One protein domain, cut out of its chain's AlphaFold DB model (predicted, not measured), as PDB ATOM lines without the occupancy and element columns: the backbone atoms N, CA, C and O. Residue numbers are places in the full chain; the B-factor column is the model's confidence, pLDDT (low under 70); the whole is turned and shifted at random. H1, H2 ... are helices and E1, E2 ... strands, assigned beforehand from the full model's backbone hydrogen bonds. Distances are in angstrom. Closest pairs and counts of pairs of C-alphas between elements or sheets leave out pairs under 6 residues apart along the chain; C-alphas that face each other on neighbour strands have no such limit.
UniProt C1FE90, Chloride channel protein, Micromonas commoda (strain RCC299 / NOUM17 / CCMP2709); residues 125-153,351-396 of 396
ATOM      1  N   HIS A 125       4.744  34.221 -15.065       65.62
ATOM      2  CA  HIS A 125       5.276  33.288 -16.050       65.62
ATOM      3  C   HIS A 125       6.395  34.024 -16.801       65.62
ATOM      4  O   HIS A 125       6.140  34.732 -17.771       65.62
ATOM      5  N   HIS A 126       7.610  33.980 -16.249       56.69
ATOM      6  CA  HIS A 126       8.748  34.735 -16.768       56.69
ATOM      7  C   HIS A 126       9.240  34.086 -18.066       56.69
ATOM      8  O   HIS A 126       9.676  32.930 -18.074       56.69
ATOM      9  N   SER A 127       9.205  34.842 -19.163       48.31
ATOM     10  CA  SER A 127      10.117  34.609 -20.282       48.31
ATOM     11  C   SER A 127      11.535  34.757 -19.734       48.31
ATOM     12  O   SER A 127      11.784  35.683 -18.964       48.31
ATOM     13  N   ALA A 128      12.446  33.839 -20.061       39.81
ATOM     14  CA  ALA A 128      13.844  33.996 -19.666       39.81
ATOM     15  C   ALA A 128      14.353  35.381 -20.127       39.81
ATOM     16  O   ALA A 128      14.005  35.781 -21.239       39.81
ATOM     17  N   PRO A 129      15.133  36.114 -19.313       42.47
ATOM     18  CA  PRO A 129      15.643  37.420 -19.711       42.47
ATOM     19  C   PRO A 129      16.493  37.271 -20.980       42.47
ATOM     20  O   PRO A 129      17.492  36.551 -20.991       42.47
ATOM     21  N   GLU A 130      16.069  37.916 -22.070       41.38
ATOM     22  CA  GLU A 130      16.770  37.879 -23.362       41.38
ATOM     23  C   GLU A 130      17.949  38.870 -23.412       41.38
ATOM     24  O   GLU A 130      18.810  38.760 -24.287       41.38
ATOM     25  N   THR A 131      18.046  39.795 -22.450       36.78
ATOM     26  CA  THR A 131      19.049  40.870 -22.444       36.78
ATOM     27  C   THR A 131      19.970  40.818 -21.227       36.78
ATOM     28  O   THR A 131      19.541  40.691 -20.084       36.78
ATOM     29  N   ALA A 132      21.273  40.962 -21.482       39.25
ATOM     30  CA  ALA A 132      22.340  40.924 -20.478       39.25
ATOM     31  C   ALA A 132      22.383  42.157 -19.550       39.25
ATOM     32  O   ALA A 132      23.132  42.161 -18.575       39.25
ATOM     33  N   GLU A 133      21.609  43.200 -19.851       42.03
ATOM     34  CA  GLU A 133      21.675  44.505 -19.181       42.03
ATOM     35  C   GLU A 133      20.783  44.572 -17.929       42.03
ATOM     36  O   GLU A 133      21.138  45.244 -16.961       42.03
ATOM     37  N   ASP A 134      19.721  43.762 -17.868       42.00
ATOM     38  CA  ASP A 134      18.865  43.634 -16.679       42.00
ATOM     39  C   ASP A 134      19.552  42.839 -15.547       42.00
ATOM     40  O   ASP A 134      19.211  42.962 -14.370       42.00
ATOM     41  N   ALA A 135      20.605  42.078 -15.864       41.59
ATOM     42  CA  ALA A 135      21.266  41.123 -14.971       41.59
ATOM     43  C   ALA A 135      21.942  41.729 -13.720       41.59
ATOM     44  O   ALA A 135      22.285  40.986 -12.795       41.59
ATOM     45  N   LEU A 136      22.162  43.049 -13.671       39.81
ATOM     46  CA  LEU A 136      22.898  43.697 -12.575       39.81
ATOM     47  C   LEU A 136      22.007  44.141 -11.403       39.81
ATOM     48  O   LEU A 136      22.505  44.279 -10.286       39.81
ATOM     49  N   SER A 137      20.702  44.292 -11.643       41.94
ATOM     50  CA  SER A 137      19.694  44.689 -10.641       41.94
ATOM     51  C   SER A 137      18.600  43.631 -10.461       41.94
ATOM     52  O   SER A 137      17.635  43.853  -9.732       41.94
ATOM     53  N   CYS A 138      18.735  42.492 -11.148       50.16
ATOM     54  CA  CYS A 138      17.704  41.472 -11.204       50.16
ATOM     55  C   CYS A 138      17.551  40.705  -9.880       50.16
ATOM     56  O   CYS A 138      18.551  40.339  -9.244       50.16
ATOM     57  N   PRO A 139      16.306  40.372  -9.507       58.28
ATOM     58  CA  PRO A 139      16.037  39.426  -8.443       58.28
ATOM     59  C   PRO A 139      16.712  38.074  -8.691       58.28
ATOM     60  O   PRO A 139      17.012  37.692  -9.822       58.28
ATOM     61  N   LEU A 140      16.920  37.301  -7.624       56.53
ATOM     62  CA  LEU A 140      17.699  36.057  -7.636       56.53
ATOM     63  C   LEU A 140      17.150  34.990  -8.609       56.53
ATOM     64  O   LEU A 140      17.882  34.083  -8.983       56.53
ATOM     65  N   ILE A 141      15.899  35.112  -9.065       60.06
ATOM     66  CA  ILE A 141      15.289  34.227 -10.074       60.06
ATOM     67  C   ILE A 141      15.819  34.482 -11.492       60.06
ATOM     68  O   ILE A 141      16.027  33.518 -12.228       60.06
ATOM     69  N   ASP A 142      16.068  35.743 -11.852       57.88
ATOM     70  CA  ASP A 142      16.461  36.151 -13.212       57.88
ATOM     71  C   ASP A 142      17.983  36.213 -13.394       57.88
ATOM     72  O   ASP A 142      18.501  36.394 -14.499       57.88
ATOM     73  N   ARG A 143      18.741  35.994 -12.312       64.62
ATOM     74  CA  ARG A 143      20.198  35.883 -12.381       64.62
ATOM     75  C   ARG A 143      20.590  34.592 -13.096       64.62
ATOM     76  O   ARG A 143      20.363  33.482 -12.608       64.62
ATOM     77  N   VAL A 144      21.255  34.745 -14.239       64.31
ATOM     78  CA  VAL A 144      21.849  33.633 -14.990       64.31
ATOM     79  C   VAL A 144      22.799  32.853 -14.075       64.31
ATOM     80  O   VAL A 144      23.797  33.387 -13.595       64.31
ATOM     81  N   GLY A 145      22.479  31.581 -13.827       69.44
ATOM     82  CA  GLY A 145      23.265  30.693 -12.964       69.44
ATOM     83  C   GLY A 145      22.774  30.569 -11.518       69.44
ATOM     84  O   GLY A 145      23.372  29.801 -10.767       69.44
ATOM     85  N   ALA A 146      21.688  31.244 -11.127       81.25
ATOM     86  CA  ALA A 146      21.095  31.058  -9.807       81.25
ATOM     87  C   ALA A 146      20.608  29.617  -9.608       81.25
ATOM     88  O   ALA A 146      19.891  29.041 -10.441       81.25
ATOM     89  N   THR A 147      20.991  29.036  -8.472       88.69
ATOM     90  CA  THR A 147      20.671  27.649  -8.127       88.69
ATOM     91  C   THR A 147      19.562  27.573  -7.088       88.69
ATOM     92  O   THR A 147      19.397  28.456  -6.245       88.69
ATOM     93  N   VAL A 148      18.790  26.487  -7.114       90.00
ATOM     94  CA  VAL A 148      17.728  26.232  -6.128       90.00
ATOM     95  C   VAL A 148      18.273  26.238  -4.695       90.00
ATOM     96  O   VAL A 148      17.557  26.643  -3.782       90.00
ATOM     97  N   ALA A 149      19.540  25.864  -4.491       88.81
ATOM     98  CA  ALA A 149      20.205  25.893  -3.189       88.81
ATOM     99  C   ALA A 149      20.236  27.279  -2.508       88.81
ATOM    100  O   ALA A 149      20.338  27.361  -1.277       88.81
ATOM    101  N   GLU A 150      20.165  28.353  -3.297       86.38
ATOM    102  CA  GLU A 150      20.133  29.742  -2.825       86.38
ATOM    103  C   GLU A 150      18.707  30.212  -2.513       86.38
ATOM    104  O   GLU A 150      18.511  30.956  -1.557       86.38
ATOM    105  N   ALA A 151      17.717  29.743  -3.279       87.50
ATOM    106  CA  ALA A 151      16.320  30.156  -3.141       87.50
ATOM    107  C   ALA A 151      15.511  29.317  -2.135       87.50
ATOM    108  O   ALA A 151      14.481  29.761  -1.635       87.50
ATOM    109  N   MET A 152      15.921  28.076  -1.864       91.25
ATOM    110  CA  MET A 152      15.148  27.144  -1.039       91.25
ATOM    111  C   MET A 152      15.173  27.481   0.458       91.25
ATOM    112  O   MET A 152      16.187  27.905   1.014       91.25
ATOM    113  N   SER A 153      14.087  27.137   1.152       90.75
ATOM    114  CA  SER A 153      14.080  27.053   2.612       90.75
ATOM    115  C   SER A 153      14.895  25.832   3.057       90.75
ATOM    116  O   SER A 153      14.576  24.689   2.704       90.75
ATOM    117  N   ARG A 351      21.235  21.754  -7.212       91.12
ATOM    118  CA  ARG A 351      21.997  22.392  -8.301       91.12
ATOM    119  C   ARG A 351      21.136  22.791  -9.498       91.12
ATOM    120  O   ARG A 351      21.655  23.331 -10.470       91.12
ATOM    121  N   CYS A 352      19.841  22.477  -9.476       89.81
ATOM    122  CA  CYS A 352      18.925  22.859 -10.543       89.81
ATOM    123  C   CYS A 352      18.839  24.389 -10.634       89.81
ATOM    124  O   CYS A 352      18.923  25.081  -9.621       89.81
ATOM    125  N   SER A 353      18.645  24.918 -11.842       88.81
ATOM    126  CA  SER A 353      18.376  26.343 -12.042       88.81
ATOM    127  C   SER A 353      17.056  26.732 -11.377       88.81
ATOM    128  O   SER A 353      16.055  26.024 -11.556       88.81
ATOM    129  N   VAL A 354      17.023  27.884 -10.706       87.25
ATOM    130  CA  VAL A 354      15.800  28.415 -10.077       87.25
ATOM    131  C   VAL A 354      14.661  28.547 -11.092       87.25
ATOM    132  O   VAL A 354      13.547  28.116 -10.807       87.25
ATOM    133  N   TRP A 355      14.951  29.026 -12.306       82.81
ATOM    134  CA  TRP A 355      13.969  29.178 -13.387       82.81
ATOM    135  C   TRP A 355      13.223  27.875 -13.717       82.81
ATOM    136  O   TRP A 355      11.995  27.822 -13.731       82.81
ATOM    137  N   ARG A 356      13.957  26.770 -13.891       87.12
ATOM    138  CA  ARG A 356      13.352  25.455 -14.158       87.12
ATOM    139  C   ARG A 356      12.465  24.990 -13.002       87.12
ATOM    140  O   ARG A 356      11.400  24.426 -13.234       87.12
ATOM    141  N   ALA A 357      12.895  25.229 -11.762       89.50
ATOM    142  CA  ALA A 357      12.105  24.904 -10.580       89.50
ATOM    143  C   ALA A 357      10.843  25.781 -10.461       89.50
ATOM    144  O   ALA A 357       9.789  25.280 -10.065       89.50
ATOM    145  N   ALA A 358      10.924  27.055 -10.856       86.88
ATOM    146  CA  ALA A 358       9.785  27.964 -10.928       86.88
ATOM    147  C   ALA A 358       8.747  27.489 -11.954       86.88
ATOM    148  O   ALA A 358       7.571  27.389 -11.612       86.88
ATOM    149  N   ASN A 359       9.170  27.075 -13.151       86.88
ATOM    150  CA  ASN A 359       8.256  26.520 -14.156       86.88
ATOM    151  C   ASN A 359       7.565  25.244 -13.667       86.88
ATOM    152  O   ASN A 359       6.360  25.101 -13.836       86.88
ATOM    153  N   TYR A 360       8.264  24.361 -12.943       89.94
ATOM    154  CA  TYR A 360       7.599  23.219 -12.304       89.94
ATOM    155  C   TYR A 360       6.519  23.642 -11.292       89.94
ATOM    156  O   TYR A 360       5.487  22.981 -11.181       89.94
ATOM    157  N   LEU A 361       6.712  24.741 -10.557       88.88
ATOM    158  CA  LEU A 361       5.701  25.272  -9.632       88.88
ATOM    159  C   LEU A 361       4.520  25.950 -10.353       88.88
ATOM    160  O   LEU A 361       3.392  25.898  -9.844       88.88
ATOM    161  N   ILE A 362       4.760  26.587 -11.501       86.69
ATOM    162  CA  ILE A 362       3.748  27.317 -12.279       86.69
ATOM    163  C   ILE A 362       2.960  26.353 -13.167       86.69
ATOM    164  O   ILE A 362       1.757  26.201 -12.962       86.69
ATOM    165  N   ASP A 363       3.638  25.652 -14.075       87.62
ATOM    166  CA  ASP A 363       3.029  24.876 -15.163       87.62
ATOM    167  C   ASP A 363       2.288  23.648 -14.640       87.62
ATOM    168  O   ASP A 363       1.182  23.333 -15.073       87.62
ATOM    169  N   VAL A 364       2.873  22.966 -13.651       89.62
ATOM    170  CA  VAL A 364       2.241  21.811 -12.990       89.62
ATOM    171  C   VAL A 364       1.313  22.265 -11.852       89.62
ATOM    172  O   VAL A 364       0.542  21.473 -11.311       89.62
ATOM    173  N   GLY A 365       1.368  23.540 -11.455       87.69
ATOM    174  CA  GLY A 365       0.547  24.071 -10.368       87.69
ATOM    175  C   GLY A 365       0.945  23.555  -8.979       87.69
ATOM    176  O   GLY A 365       0.098  23.436  -8.089       87.69
ATOM    177  N   LEU A 366       2.224  23.223  -8.769       90.50
ATOM    178  CA  LEU A 366       2.708  22.712  -7.486       90.50
ATOM    179  C   LEU A 366       2.774  23.819  -6.419       90.50
ATOM    180  O   LEU A 366       3.044  24.990  -6.693       90.50
ATOM    181  N   ARG A 367       2.532  23.424  -5.163       89.38
ATOM    182  CA  ARG A 367       2.630  24.307  -3.980       89.38
ATOM    183  C   ARG A 367       3.922  24.115  -3.192       89.38
ATOM    184  O   ARG A 367       4.426  25.060  -2.593       89.38
ATOM    185  N   HIS A 368       4.412  22.883  -3.175       92.94
ATOM    186  CA  HIS A 368       5.558  22.445  -2.399       92.94
ATOM    187  C   HIS A 368       6.430  21.580  -3.296       92.94
ATOM    188  O   HIS A 368       5.932  20.611  -3.874       92.94
ATOM    189  N   LEU A 369       7.705  21.931  -3.400       94.88
ATOM    190  CA  LEU A 369       8.675  21.227  -4.221       94.88
ATOM    191  C   LEU A 369       9.869  20.825  -3.342       94.88
ATOM    192  O   LEU A 369      10.670  21.687  -2.980       94.88
ATOM    193  N   PRO A 370       9.979  19.546  -2.943       94.69
ATOM    194  CA  PRO A 370      11.130  19.071  -2.188       94.69
ATOM    195  C   PRO A 370      12.417  19.166  -3.006       94.69
ATOM    196  O   PRO A 370      12.465  18.764  -4.173       94.69
ATOM    197  N   VAL A 371      13.464  19.672  -2.362       94.94
ATOM    198  CA  VAL A 371      14.805  19.789  -2.930       94.94
ATOM    199  C   VAL A 371      15.682  18.692  -2.348       94.94
ATOM    200  O   VAL A 371      15.753  18.523  -1.125       94.94
ATOM    201  N   VAL A 372      16.340  17.944  -3.227       93.38
ATOM    202  CA  VAL A 372      17.146  16.777  -2.873       93.38
ATOM    203  C   VAL A 372      18.597  16.909  -3.330       93.38
ATOM    204  O   VAL A 372      18.901  17.594  -4.305       93.38
ATOM    205  N   ASP A 373      19.494  16.221  -2.629       91.62
ATOM    206  CA  ASP A 373      20.878  15.994  -3.069       91.62
ATOM    207  C   ASP A 373      20.921  14.835  -4.094       91.62
ATOM    208  O   ASP A 373      19.937  14.121  -4.311       91.62
ATOM    209  N   ASN A 374      22.089  14.567  -4.670       90.00
ATOM    210  CA  ASN A 374      22.370  13.450  -5.575       90.00
ATOM    211  C   ASN A 374      22.029  12.074  -4.967       90.00
ATOM    212  O   ASN A 374      21.768  11.122  -5.695       90.00
ATOM    213  N   GLY A 375      21.999  11.967  -3.634       87.88
ATOM    214  CA  GLY A 375      21.589  10.763  -2.900       87.88
ATOM    215  C   GLY A 375      20.080  10.635  -2.645       87.88
ATOM    216  O   GLY A 375      19.683   9.792  -1.838       87.88
ATOM    217  N   ASN A 376      19.247  11.485  -3.261       88.75
ATOM    218  CA  ASN A 376      17.803  11.603  -3.018       88.75
ATOM    219  C   ASN A 376      17.437  11.919  -1.547       88.75
ATOM    220  O   ASN A 376      16.334  11.616  -1.087       88.75
ATOM    221  N   LYS A 377      18.378  12.500  -0.794       90.06
ATOM    222  CA  LYS A 377      18.189  12.971   0.586       90.06
ATOM    223  C   LYS A 377      17.597  14.376   0.569       90.06
ATOM    224  O   LYS A 377      18.007  15.183  -0.261       90.06
ATOM    225  N   VAL A 378      16.662  14.675   1.474       90.88
ATOM    226  CA  VAL A 378      16.062  16.019   1.570       90.88
ATOM    227  C   VAL A 378      17.097  17.025   2.060       90.88
ATOM    228  O   VAL A 378      17.658  16.859   3.143       90.88
ATOM    229  N   VAL A 379      17.284  18.096   1.293       90.69
ATOM    230  CA  VAL A 379      18.136  19.240   1.657       90.69
ATOM    231  C   VAL A 379      17.286  20.470   1.974       90.69
ATOM    232  O   VAL A 379      17.562  21.203   2.925       90.69
ATOM    233  N   GLY A 380      16.216  20.677   1.204       92.12
ATOM    234  CA  GLY A 380      15.403  21.883   1.268       92.12
ATOM    235  C   GLY A 380      13.972  21.671   0.799       92.12
ATOM    236  O   GLY A 380      13.599  20.608   0.300       92.12
ATOM    237  N   MET A 381      13.162  22.709   0.959       93.06
ATOM    238  CA  MET A 381      11.844  22.822   0.340       93.06
ATOM    239  C   MET A 381      11.774  24.148  -0.401       93.06
ATOM    240  O   MET A 381      12.205  25.174   0.121       93.06
ATOM    241  N   LEU A 382      11.214  24.122  -1.606       93.12
ATOM    242  CA  LEU A 382      10.937  25.310  -2.395       93.12
ATOM    243  C   LEU A 382       9.425  25.506  -2.509       93.12
ATOM    244  O   LEU A 382       8.670  24.582  -2.834       93.12
ATOM    245  N   THR A 383       8.973  26.721  -2.234       91.38
ATOM    246  CA  THR A 383       7.578  27.137  -2.371       91.38
ATOM    247  C   THR A 383       7.471  28.401  -3.215       91.38
ATOM    248  O   THR A 383       8.454  29.102  -3.446       91.38
ATOM    249  N   ARG A 384       6.252  28.734  -3.655       85.81
ATOM    250  CA  ARG A 384       6.002  29.992  -4.377       85.81
ATOM    251  C   ARG A 384       6.399  31.219  -3.553       85.81
ATOM    252  O   ARG A 384       6.925  32.162  -4.118       85.81
ATOM    253  N   GLY A 385       6.198  31.183  -2.234       83.06
ATOM    254  CA  GLY A 385       6.594  32.279  -1.346       83.06
ATOM    255  C   GLY A 385       8.110  32.465  -1.265       83.06
ATOM    256  O   GLY A 385       8.576  33.594  -1.180       83.06
ATOM    257  N   ASP A 386       8.889  31.384  -1.343       86.50
ATOM    258  CA  ASP A 386      10.355  31.473  -1.406       86.50
ATOM    259  C   ASP A 386      10.812  32.136  -2.707       86.50
ATOM    260  O   ASP A 386      11.664  33.020  -2.688       86.50
ATOM    261  N   LEU A 387      10.180  31.768  -3.824       83.75
ATOM    262  CA  LEU A 387      10.436  32.396  -5.114       83.75
ATOM    263  C   LEU A 387      10.032  33.875  -5.118       83.75
ATOM    264  O   LEU A 387      10.849  34.708  -5.480       83.75
ATOM    265  N   CYS A 388       8.838  34.239  -4.647       78.06
ATOM    266  CA  CYS A 388       8.439  35.650  -4.585       78.06
ATOM    267  C   CYS A 388       9.371  36.482  -3.684       78.06
ATOM    268  O   CYS A 388       9.687  37.616  -4.022       78.06
ATOM    269  N   ARG A 389       9.881  35.916  -2.580       75.88
ATOM    270  CA  ARG A 389      10.913  36.572  -1.755       75.88
ATOM    271  C   ARG A 389      12.220  36.772  -2.518       75.88
ATOM    272  O   ARG A 389      12.787  37.857  -2.489       75.88
ATOM    273  N   CYS A 390      12.663  35.759  -3.259       71.31
ATOM    274  CA  CYS A 390      13.822  35.861  -4.147       71.31
ATOM    275  C   CYS A 390      13.606  36.855  -5.304       71.31
ATOM    276  O   CYS A 390      14.586  37.390  -5.823       71.31
ATOM    277  N   ALA A 391      12.346  37.092  -5.686       65.31
ATOM    278  CA  ALA A 391      11.912  38.066  -6.685       65.31
ATOM    279  C   ALA A 391      11.939  39.525  -6.180       65.31
ATOM    280  O   ALA A 391      11.804  40.439  -6.980       65.31
ATOM    281  N   GLY A 392      12.109  39.758  -4.872       60.84
ATOM    282  CA  GLY A 392      11.941  41.088  -4.273       60.84
ATOM    283  C   GLY A 392      10.476  41.490  -4.043       60.84
ATOM    284  O   GLY A 392      10.220  42.570  -3.521       60.84
ATOM    285  N   ASP A 393       9.527  40.603  -4.361       53.78
ATOM    286  CA  ASP A 393       8.077  40.818  -4.234       53.78
ATOM    287  C   ASP A 393       7.508  40.319  -2.888       53.78
ATOM    288  O   ASP A 393       6.294  40.328  -2.673       53.78
ATOM    289  N   GLY A 394       8.358  39.822  -1.982       39.75
ATOM    290  CA  GLY A 394       7.960  39.245  -0.695       39.75
ATOM    291  C   GLY A 394       8.470  40.042   0.504       39.75
ATOM    292  O   GLY A 394       9.660  40.331   0.580       39.75
ATOM    293  N   GLU A 395       7.558  40.350   1.430       39.41
ATOM    294  CA  GLU A 395       7.790  41.025   2.718       39.41
ATOM    295  C   GLU A 395       8.937  40.418   3.558       39.41
ATOM    296  O   GLU A 395       9.156  39.198   3.550       39.41
ATOM    297  N   GLU A 396       9.617  41.299   4.311       31.98
ATOM    298  CA  GLU A 396      10.265  40.990   5.601       31.98
ATOM    299  C   GLU A 396       9.240  40.579   6.666       31.98
ATOM    300  O   GLU A 396       8.150  41.197   6.709       31.98
TER     301      GLU A 396
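AT A GLANCE: This is residues 125 to 153 and 351 to 396 of the 396 residues of the protein "Chloride channel protein" of Micromonas commoda (strain RCC299 / NOUM17 / CCMP2709) (UniProt C1FE90). A two-stranded hairpin, E1 and E2, has three short helices gathered next to it, and the last of them, H3, follows E2 with no residue between them, the chain turning to a new direction there. A long stretch with no named element, residues 125 to 147, winds away past the helices, and its Glu 133 and Gly 375 in the hairpin's turn mark the two far ends. The printed part has 75 residues, with H1, H2, E1, E2 and H3 along the chain; the class is mixed, helices and strands, with under half of the residues in named elements. The whole is compact, with a radius of gyration of the C-alphas of 12.4 A and spans of 37 by 26 by 25 A.

IN THESE COORDINATES: After residues 125 to 147, H1 holds residues 148 to 151, with C-alpha 148 at (17.728, 26.232, -6.128). H2, residues 354 to 363, is 14.2 A long. E1 is residues 368 to 372, 12.9 A, and E2 residues 378 to 383, 14.5 A. H3, residues 384 to 390, is 9.8 A long and ends at C-alpha 390, (13.822, 35.861, -4.147).

HOW THE PARTS SIT: E1 and E2 form an antiparallel hairpin at 152 degrees; N 369 and O 382 are 2.9 A apart, within hydrogen-bond range. The closest C-alphas of H2 and E1, Leu 361 and Leu 369, are 7.4 A apart. H2 and H3 only just touch, with 3 pairs of C-alphas within 8 A, the closest Leu 361 and Arg 384 at 7.1 A; they run opposite ways at a shallow tilt of 31 degrees. H1 only just touches H2, with 3 such pairs, the closest Val 148 and Val 354 at 4.9 A. H1 also only just touches H3, with 3 such pairs, the closest Ala 151 and Cys 390 at 6.3 A. In H2 and H3 every O i to N i+4 pair is within hydrogen-bond range; H1 is too short for one.

THE WHOLE: The C-alphas of Glu 133 and Gly 375, the two farthest apart, are 37.5 A apart. Residues 154 to 350 are not printed, and C-alphas 153 and 351 are 14.3 A apart across the cut. The links H2 to E1, E1 to E2 and E2 to H3 are tight. The mean pLDDT of the printed part is 74.5; residues 125 to 145 and 391 to 396 are under 70.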